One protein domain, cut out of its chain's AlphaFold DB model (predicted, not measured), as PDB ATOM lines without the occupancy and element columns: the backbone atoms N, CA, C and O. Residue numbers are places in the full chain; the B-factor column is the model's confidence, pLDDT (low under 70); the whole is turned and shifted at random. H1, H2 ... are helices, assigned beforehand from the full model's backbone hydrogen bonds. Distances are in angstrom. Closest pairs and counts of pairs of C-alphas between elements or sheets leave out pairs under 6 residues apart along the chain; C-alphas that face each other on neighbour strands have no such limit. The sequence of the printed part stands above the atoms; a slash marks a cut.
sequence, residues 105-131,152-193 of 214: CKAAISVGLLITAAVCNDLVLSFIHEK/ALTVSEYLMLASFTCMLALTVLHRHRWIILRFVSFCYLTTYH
ATOM      1  N   CYS A 105     -18.484 -28.228  28.450       58.03
ATOM      2  CA  CYS A 105     -17.334 -28.046  29.339       58.03
ATOM      3  C   CYS A 105     -16.330 -27.016  28.803       58.03
ATOM      4  O   CYS A 105     -15.854 -26.187  29.570       58.03
ATOM      5  N   LYS A 106     -16.061 -26.980  27.488       62.69
ATOM      6  CA  LYS A 106     -15.164 -25.969  26.894       62.69
ATOM      7  C   LYS A 106     -15.771 -24.559  26.949       62.69
ATOM      8  O   LYS A 106     -15.054 -23.577  27.130       62.69
ATOM      9  N   ALA A 107     -17.097 -24.463  26.851       68.88
ATOM     10  CA  ALA A 107     -17.827 -23.209  27.031       68.88
ATOM     11  C   ALA A 107     -17.931 -22.782  28.508       68.88
ATOM     12  O   ALA A 107     -17.915 -21.595  28.805       68.88
ATOM     13  N   ALA A 108     -18.011 -23.731  29.441       66.56
ATOM     14  CA  ALA A 108     -18.076 -23.433  30.870       66.56
ATOM     15  C   ALA A 108     -16.774 -22.802  31.384       66.56
ATOM     16  O   ALA A 108     -16.822 -21.868  32.175       66.56
ATOM     17  N   ILE A 109     -15.621 -23.258  30.887       74.31
ATOM     18  CA  ILE A 109     -14.307 -22.724  31.276       74.31
ATOM     19  C   ILE A 109     -14.135 -21.268  30.814       74.31
ATOM     20  O   ILE A 109     -13.666 -20.428  31.574       74.31
ATOM     21  N   SER A 110     -14.556 -20.948  29.590       67.62
ATOM     22  CA  SER A 110     -14.495 -19.580  29.050       67.62
ATOM     23  C   SER A 110     -15.453 -18.630  29.771       67.62
ATOM     24  O   SER A 110     -15.074 -17.506  30.087       67.62
ATOM     25  N   VAL A 111     -16.656 -19.102  30.107       67.38
ATOM     26  CA  VAL A 111     -17.603 -18.352  30.947       67.38
ATOM     27  C   VAL A 111     -17.035 -18.123  32.349       67.38
ATOM     28  O   VAL A 111     -17.131 -17.013  32.862       67.38
ATOM     29  N   GLY A 112     -16.387 -19.130  32.942       71.25
ATOM     30  CA  GLY A 112     -15.713 -18.996  34.233       71.25
ATOM     31  C   GLY A 112     -14.648 -17.899  34.219       71.25
ATOM     32  O   GLY A 112     -14.701 -16.995  35.043       71.25
ATOM     33  N   LEU A 113     -13.743 -17.917  33.233       72.44
ATOM     34  CA  LEU A 113     -12.683 -16.908  33.106       72.44
ATOM     35  C   LEU A 113     -13.222 -15.489  32.885       72.44
ATOM     36  O   LEU A 113     -12.653 -14.531  33.399       72.44
ATOM     37  N   LEU A 114     -14.323 -15.351  32.149       69.12
ATOM     38  CA  LEU A 114     -14.957 -14.059  31.904       69.12
ATOM     39  C   LEU A 114     -15.596 -13.479  33.176       69.12
ATOM     40  O   LEU A 114     -15.418 -12.297  33.465       69.12
ATOM     41  N   ILE A 115     -16.311 -14.309  33.941       72.88
ATOM     42  CA  ILE A 115     -16.887 -13.905  35.231       72.88
ATOM     43  C   ILE A 115     -15.760 -13.510  36.185       72.88
ATOM     44  O   ILE A 115     -15.835 -12.463  36.820       72.88
ATOM     45  N   THR A 116     -14.681 -14.294  36.235       67.75
ATOM     46  CA  THR A 116     -13.504 -13.962  37.042       67.75
ATOM     47  C   THR A 116     -12.877 -12.633  36.621       67.75
ATOM     48  O   THR A 116     -12.581 -11.817  37.486       67.75
ATOM     49  N   ALA A 117     -12.719 -12.369  35.320       72.00
ATOM     50  CA  ALA A 117     -12.157 -11.109  34.830       72.00
ATOM     51  C   ALA A 117     -13.026  -9.893  35.196       72.00
ATOM     52  O   ALA A 117     -12.496  -8.851  35.577       72.00
ATOM     53  N   ALA A 118     -14.350 -10.031  35.128       69.75
ATOM     54  CA  ALA A 118     -15.271  -8.958  35.489       69.75
ATOM     55  C   ALA A 118     -15.337  -8.709  36.994       69.75
ATOM     56  O   ALA A 118     -15.238  -7.565  37.423       69.75
ATOM     57  N   VAL A 119     -15.392  -9.773  37.799       72.94
ATOM     58  CA  VAL A 119     -15.321  -9.654  39.257       72.94
ATOM     59  C   VAL A 119     -13.982  -9.044  39.672       72.94
ATOM     60  O   VAL A 119     -13.965  -8.155  40.511       72.94
ATOM     61  N   CYS A 120     -12.860  -9.435  39.059       73.44
ATOM     62  CA  CYS A 120     -11.569  -8.790  39.312       73.44
ATOM     63  C   CYS A 120     -11.585  -7.295  38.970       73.44
ATOM     64  O   CYS A 120     -11.028  -6.507  39.726       73.44
ATOM     65  N   ASN A 121     -12.223  -6.893  37.870       78.19
ATOM     66  CA  ASN A 121     -12.337  -5.485  37.495       78.19
ATOM     67  C   ASN A 121     -13.152  -4.677  38.525       78.19
ATOM     68  O   ASN A 121     -12.716  -3.608  38.949       78.19
ATOM     69  N   ASP A 122     -14.280  -5.223  38.985       76.19
ATOM     70  CA  ASP A 122     -15.126  -4.587  40.004       76.19
ATOM     71  C   ASP A 122     -14.448  -4.566  41.387       76.19
ATOM     72  O   ASP A 122     -14.520  -3.574  42.115       76.19
ATOM     73  N   LEU A 123     -13.709  -5.625  41.733       71.81
ATOM     74  CA  LEU A 123     -12.920  -5.700  42.963       71.81
ATOM     75  C   LEU A 123     -11.758  -4.712  42.962       71.81
ATOM     76  O   LEU A 123     -11.488  -4.121  43.999       71.81
ATOM     77  N   VAL A 124     -11.077  -4.501  41.833       78.81
ATOM     78  CA  VAL A 124     -10.009  -3.494  41.731       78.81
ATOM     79  C   VAL A 124     -10.583  -2.097  41.954       78.81
ATOM     80  O   VAL A 124     -10.013  -1.328  42.727       78.81
ATOM     81  N   LEU A 125     -11.739  -1.793  41.358       77.62
ATOM     82  CA  LEU A 125     -12.423  -0.516  41.555       77.62
ATOM     83  C   LEU A 125     -12.817  -0.309  43.029       77.62
ATOM     84  O   LEU A 125     -12.537   0.741  43.608       77.62
ATOM     85  N   SER A 126     -13.377  -1.343  43.662       74.25
ATOM     86  CA  SER A 126     -13.723  -1.333  45.089       74.25
ATOM     87  C   SER A 126     -12.495  -1.240  45.999       74.25
ATOM     88  O   SER A 126     -12.516  -0.547  47.011       74.25
ATOM     89  N   PHE A 127     -11.404  -1.916  45.652       79.25
ATOM     90  CA  PHE A 127     -10.170  -1.935  46.436       79.25
ATOM     91  C   PHE A 127      -9.474  -0.577  46.436       79.25
ATOM     92  O   PHE A 127      -8.883  -0.176  47.436       79.25
ATOM     93  N   ILE A 128      -9.552   0.152  45.325       77.88
ATOM     94  CA  ILE A 128      -9.037   1.520  45.235       77.88
ATOM     95  C   ILE A 128      -9.879   2.464  46.100       77.88
ATOM     96  O   ILE A 128      -9.322   3.351  46.740       77.88
ATOM     97  N   HIS A 129     -11.193   2.232  46.194       69.69
ATOM     98  CA  HIS A 129     -12.073   2.981  47.096       69.69
ATOM     99  C   HIS A 129     -11.794   2.705  48.580       69.69
ATOM    100  O   HIS A 129     -11.983   3.585  49.414       69.69
ATOM    101  N   GLU A 130     -11.305   1.511  48.916       64.19
ATOM    102  CA  GLU A 130     -10.897   1.158  50.280       64.19
ATOM    103  C   GLU A 130      -9.489   1.682  50.630       64.19
ATOM    104  O   GLU A 130      -9.128   1.797  51.799       64.19
ATOM    105  N   LYS A 131      -8.691   2.083  49.630       62.50
ATOM    106  CA  LYS A 131      -7.381   2.735  49.811       62.50
ATOM    107  C   LYS A 131      -7.496   4.242  50.057       62.50
ATOM    108  O   LYS A 131      -6.652   5.017  49.612       62.50
ATOM    109  N   ALA A 152     -24.815  11.602  40.798       77.06
ATOM    110  CA  ALA A 152     -23.768  10.601  41.015       77.06
ATOM    111  C   ALA A 152     -24.343   9.288  41.565       77.06
ATOM    112  O   ALA A 152     -23.899   8.210  41.177       77.06
ATOM    113  N   LEU A 153     -25.376   9.383  42.409       81.50
ATOM    114  CA  LEU A 153     -26.100   8.224  42.932       81.50
ATOM    115  C   LEU A 153     -26.812   7.460  41.810       81.50
ATOM    116  O   LEU A 153     -26.771   6.239  41.740       81.50
ATOM    117  N   THR A 154     -27.428   8.191  40.887       78.94
ATOM    118  CA  THR A 154     -28.103   7.588  39.738       78.94
ATOM    119  C   THR A 154     -27.093   6.934  38.789       78.94
ATOM    120  O   THR A 154     -27.340   5.859  38.252       78.94
ATOM    121  N   VAL A 155     -25.919   7.542  38.602       79.81
ATOM    122  CA  VAL A 155     -24.851   6.967  37.771       79.81
ATOM    123  C   VAL A 155     -24.295   5.674  38.372       79.81
ATOM    124  O   VAL A 155     -24.018   4.745  37.615       79.81
ATOM    125  N   SER A 156     -24.172   5.562  39.699       81.00
ATOM    126  CA  SER A 156     -23.726   4.312  40.333       81.00
ATOM    127  C   SER A 156     -24.776   3.200  40.243       81.00
ATOM    128  O   SER A 156     -24.422   2.047  39.988       81.00
ATOM    129  N   GLU A 157     -26.061   3.542  40.346       84.38
ATOM    130  CA  GLU A 157     -27.172   2.617  40.095       84.38
ATOM    131  C   GLU A 157     -27.147   2.097  38.646       84.38
ATOM    132  O   GLU A 157     -27.196   0.885  38.410       84.38
ATOM    133  N   TYR A 158     -26.956   2.988  37.667       75.38
ATOM    134  CA  TYR A 158     -26.816   2.595  36.264       75.38
ATOM    135  C   TYR A 158     -25.571   1.758  35.998       75.38
ATOM    136  O   TYR A 158     -25.636   0.837  35.187       75.38
ATOM    137  N   LEU A 159     -24.452   2.038  36.665       80.19
ATOM    138  CA  LEU A 159     -23.218   1.279  36.483       80.19
ATOM    139  C   LEU A 159     -23.377  -0.168  36.975       80.19
ATOM    140  O   LEU A 159     -22.955  -1.098  36.286       80.19
ATOM    141  N   MET A 160     -24.055  -0.361  38.110       81.00
ATOM    142  CA  MET A 160     -24.365  -1.684  38.662       81.00
ATOM    143  C   MET A 160     -25.331  -2.472  37.762       81.00
ATOM    144  O   MET A 160     -25.147  -3.666  37.524       81.00
ATOM    145  N   LEU A 161     -26.340  -1.804  37.197       79.19
ATOM    146  CA  LEU A 161     -27.261  -2.424  36.241       79.19
ATOM    147  C   LEU A 161     -26.583  -2.714  34.891       79.19
ATOM    148  O   LEU A 161     -26.838  -3.753  34.277       79.19
ATOM    149  N   ALA A 162     -25.691  -1.838  34.426       73.88
ATOM    150  CA  ALA A 162     -24.934  -2.012  33.187       73.88
ATOM    151  C   ALA A 162     -23.945  -3.184  33.281       73.88
ATOM    152  O   ALA A 162     -23.837  -3.973  32.340       73.88
ATOM    153  N   SER A 163     -23.264  -3.359  34.417       75.75
ATOM    154  CA  SER A 163     -22.372  -4.507  34.623       75.75
ATOM    155  C   SER A 163     -23.161  -5.818  34.716       75.75
ATOM    156  O   SER A 163     -22.800  -6.800  34.059       75.75
ATOM    157  N   PHE A 164     -24.298  -5.817  35.420       77.44
ATOM    158  CA  PHE A 164     -25.185  -6.977  35.524       77.44
ATOM    159  C   PHE A 164     -25.768  -7.387  34.163       77.44
ATOM    160  O   PHE A 164     -25.750  -8.563  33.792       77.44
ATOM    161  N   THR A 165     -26.225  -6.417  33.370       70.62
ATOM    162  CA  THR A 165     -26.749  -6.664  32.018       70.62
ATOM    163  C   THR A 165     -25.659  -7.096  31.041       70.62
ATOM    164  O   THR A 165     -25.909  -7.982  30.226       70.62
ATOM    165  N   CYS A 166     -24.439  -6.560  31.148       72.44
ATOM    166  CA  CYS A 166     -23.285  -6.993  30.361       72.44
ATOM    167  C   CYS A 166     -22.907  -8.453  30.676       72.44
ATOM    168  O   CYS A 166     -22.820  -9.277  29.765       72.44
ATOM    169  N   MET A 167     -22.796  -8.822  31.957       71.62
ATOM    170  CA  MET A 167     -22.567 -10.209  32.393       71.62
ATOM    171  C   MET A 167     -23.639 -11.173  31.871       71.62
ATOM    172  O   MET A 167     -23.330 -12.262  31.367       71.62
ATOM    173  N   LEU A 168     -24.907 -10.763  31.946       70.88
ATOM    174  CA  LEU A 168     -26.041 -11.563  31.490       70.88
ATOM    175  C   LEU A 168     -26.058 -11.691  29.958       70.88
ATOM    176  O   LEU A 168     -26.230 -12.795  29.437       70.88
ATOM    177  N   ALA A 169     -25.781 -10.602  29.236       66.94
ATOM    178  CA  ALA A 169     -25.634 -10.605  27.787       66.94
ATOM    179  C   ALA A 169     -24.511 -11.551  27.361       66.94
ATOM    180  O   ALA A 169     -24.766 -12.465  26.583       66.94
ATOM    181  N   LEU A 170     -23.303 -11.419  27.916       70.19
ATOM    182  CA  LEU A 170     -22.158 -12.257  27.550       70.19
ATOM    183  C   LEU A 170     -22.419 -13.746  27.834       70.19
ATOM    184  O   LEU A 170     -22.078 -14.597  27.009       70.19
ATOM    185  N   THR A 171     -23.113 -14.064  28.930       69.38
ATOM    186  CA  THR A 171     -23.542 -15.437  29.253       69.38
ATOM    187  C   THR A 171     -24.515 -16.001  28.206       69.38
ATOM    188  O   THR A 171     -24.423 -17.174  27.825       69.38
ATOM    189  N   VAL A 172     -25.421 -15.169  27.681       68.00
ATOM    190  CA  VAL A 172     -26.366 -15.538  26.613       68.00
ATOM    191  C   VAL A 172     -25.672 -15.625  25.243       68.00
ATOM    192  O   VAL A 172     -25.902 -16.592  24.509       68.00
ATOM    193  N   LEU A 173     -24.755 -14.700  24.916       61.25
ATOM    194  CA  LEU A 173     -24.012 -14.690  23.644       61.25
ATOM    195  C   LEU A 173     -23.096 -15.919  23.502       61.25
ATOM    196  O   LEU A 173     -22.878 -16.405  22.391       61.25
ATOM    197  N   HIS A 174     -22.625 -16.487  24.615       62.03
ATOM    198  CA  HIS A 174     -21.773 -17.679  24.614       62.03
ATOM    199  C   HIS A 174     -22.536 -18.987  24.322       62.03
ATOM    200  O   HIS A 174     -21.945 -19.981  23.886       62.03
ATOM    201  N   ARG A 175     -23.860 -19.014  24.543       63.00
ATOM    202  CA  ARG A 175     -24.714 -20.190  24.292       63.00
ATOM    203  C   ARG A 175     -25.227 -20.256  22.848       63.00
ATOM    204  O   ARG A 175     -25.512 -21.353  22.375       63.00
ATOM    205  N   HIS A 176     -25.289 -19.129  22.138       54.19
ATOM    206  CA  HIS A 176     -25.862 -19.023  20.793       54.19
ATOM    207  C   HIS A 176     -24.825 -18.521  19.773       54.19
ATOM    208  O   HIS A 176     -24.935 -17.416  19.236       54.19
ATOM    209  N   ARG A 177     -23.797 -19.346  19.524       70.06
ATOM    210  CA  ARG A 177     -22.780 -19.167  18.471       70.06
ATOM    211  C   ARG A 177     -23.365 -18.397  17.253       70.06
ATOM    212  O   ARG A 177     -24.251 -18.911  16.586       70.06
ATOM    213  N   TRP A 178     -22.844 -17.186  16.987       54.25
ATOM    214  CA  TRP A 178     -22.860 -16.449  15.696       54.25
ATOM    215  C   TRP A 178     -23.986 -15.459  15.293       54.25
ATOM    216  O   TRP A 178     -23.944 -14.973  14.165       54.25
ATOM    217  N   ILE A 179     -24.929 -15.039  16.147       59.16
ATOM    218  CA  ILE A 179     -26.008 -14.119  15.688       59.16
ATOM    219  C   ILE A 179     -25.742 -12.612  15.924       59.16
ATOM    220  O   ILE A 179     -26.079 -11.786  15.078       59.16
ATOM    221  N   ILE A 180     -25.062 -12.231  17.014       60.47
ATOM    222  CA  ILE A 180     -24.861 -10.808  17.373       60.47
ATOM    223  C   ILE A 180     -23.835 -10.121  16.469       60.47
ATOM    224  O   ILE A 180     -24.023  -8.971  16.079       60.47
ATOM    225  N   LEU A 181     -22.793 -10.847  16.052       57.72
ATOM    226  CA  LEU A 181     -21.780 -10.299  15.152       57.72
ATOM    227  C   LEU A 181     -22.380  -9.911  13.795       57.72
ATOM    228  O   LEU A 181     -21.948  -8.924  13.211       57.72
ATOM    229  N   ARG A 182     -23.421 -10.608  13.315       61.19
ATOM    230  CA  ARG A 182     -24.108 -10.256  12.062       61.19
ATOM    231  C   ARG A 182     -24.950  -8.981  12.187       61.19
ATOM    232  O   ARG A 182     -25.028  -8.224  11.228       61.19
ATOM    233  N   PHE A 183     -25.533  -8.718  13.356       66.62
ATOM    234  CA  PHE A 183     -26.334  -7.513  13.591       66.62
ATOM    235  C   PHE A 183     -25.452  -6.271  13.770       66.62
ATOM    236  O   PHE A 183     -25.642  -5.272  13.082       66.62
ATOM    237  N   VAL A 184     -24.416  -6.363  14.611       70.25
ATOM    238  CA  VAL A 184     -23.487  -5.244  14.848       70.25
ATOM    239  C   VAL A 184     -22.652  -4.941  13.602       70.25
ATOM    240  O   VAL A 184     -22.455  -3.773  13.277       70.25
ATOM    241  N   SER A 185     -22.227  -5.958  12.839       67.38
ATOM    242  CA  SER A 185     -21.529  -5.728  11.563       67.38
ATOM    243  C   SER A 185     -22.422  -5.076  10.507       67.38
ATOM    244  O   SER A 185     -21.942  -4.224   9.764       67.38
ATOM    245  N   PHE A 186     -23.717  -5.404  10.459       72.56
ATOM    246  CA  PHE A 186     -24.654  -4.780   9.525       72.56
ATOM    247  C   PHE A 186     -24.970  -3.325   9.902       72.56
ATOM    248  O   PHE A 186     -24.909  -2.441   9.046       72.56
ATOM    249  N   CYS A 187     -25.229  -3.042  11.182       77.38
ATOM    250  CA  CYS A 187     -25.420  -1.671  11.671       77.38
ATOM    251  C   CYS A 187     -24.156  -0.808  11.479       77.38
ATOM    252  O   CYS A 187     -24.250   0.357  11.092       77.38
ATOM    253  N   TYR A 188     -22.964  -1.383  11.673       82.56
ATOM    254  CA  TYR A 188     -21.694  -0.694  11.432       82.56
ATOM    255  C   TYR A 188     -21.462  -0.412   9.938       82.56
ATOM    256  O   TYR A 188     -21.130   0.712   9.565       82.56
ATOM    257  N   LEU A 189     -21.711  -1.398   9.067       80.44
ATOM    258  CA  LEU A 189     -21.547  -1.257   7.616       80.44
ATOM    259  C   LEU A 189     -22.518  -0.226   7.019       80.44
ATOM    260  O   LEU A 189     -22.122   0.581   6.179       80.44
ATOM    261  N   THR A 190     -23.772  -0.211   7.476       79.31
ATOM    262  CA  THR A 190     -24.801   0.739   7.010       79.31
ATOM    263  C   THR A 190     -24.525   2.173   7.467       79.31
ATOM    264  O   THR A 190     -24.664   3.109   6.672       79.31
ATOM    265  N   THR A 191     -24.049   2.358   8.703       80.38
ATOM    266  CA  THR A 191     -23.624   3.674   9.214       80.38
ATOM    267  C   THR A 191     -22.403   4.193   8.447       80.38
ATOM    268  O   THR A 191     -22.372   5.349   8.023       80.38
ATOM    269  N   TYR A 192     -21.423   3.323   8.190       81.75
ATOM    270  CA  TYR A 192     -20.207   3.669   7.453       81.75
ATOM    271  C   TYR A 192     -20.487   4.048   5.989       81.75
ATOM    272  O   TYR A 192     -19.952   5.033   5.482       81.75
ATOM    273  N   HIS A 193     -21.374   3.311   5.316       81.19
ATOM    274  CA  HIS A 193     -21.746   3.584   3.926       81.19
ATOM    275  C   HIS A 193     -22.488   4.922   3.769       81.19
ATOM    276  O   HIS A 193     -22.209   5.686   2.845       81.19
TER     277      HIS A 193
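AT A GLANCE: This is residues 105 to 131 and 152 to 193 of the 214 residues of an uncharacterized protein of Brugia timori (UniProt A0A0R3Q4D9). What shape does the model have? Two long helices, H1 and H2, run loosely side by side in opposite directions, and a shorter helix, H3, turns away beyond the last residues of H2 to make an open V with it. Residues 123 to 131, 152 to 159 and 182 to 193 stick out. What is it made of? The printed part has 69 residues with three named helices, H1, H2 and H3 in chain order, and no named strand; the class is all helix. It is loose, with a radius of gyration of the C-alphas of 16.0 A, and flat, spanning 46 by 36 by 16 A.

HOW THE PARTS SIT: How does the longest helix stand to its neighbour? H1, residues 105 to 130, and H2, residues 152 to 173, are close but not clearly touching; their closest C-alphas, those of Val 111 and Thr 171, are 6.8 A apart. They run opposite ways at a shallow tilt of 13 degrees. What of the remaining helix? H3, residues 180 to 193, is close to H2 but not clearly touching it, the closest C-alphas being those of Leu 173 and Ile 180, 7.4 A apart. H2 and H3 run opposite ways at a steep tilt of 66 degrees, while H1 and H3 are apart. What do the backbones show? Each O i to N i+4 pair is within hydrogen-bond range in H2 and H3, and 21 of 22 are in H1.

IN THESE COORDINATES: Where is H1? It runs 36.5 A from C-alpha 105 at (-17.334, -28.046, 29.339) to C-alpha 130. Where are H2 and H3? H2 runs 30.7 A from C-alpha 152 to C-alpha 173, and H3 ends at C-alpha 193 at (-21.746, 3.584, 3.926).

THE WHOLE: How large is it? The two C-alphas farthest apart, those of Lys 131 and His 193, are 48.1 A apart. How is it joined? Residues 132 to 151 are not printed, with 20.2 A between C-alphas 131 and 152 across the cut; H2 to H3 is a short link. Where is confidence low? Among the 26 residues under pLDDT 70 are 105 to 108 and 171 to 176.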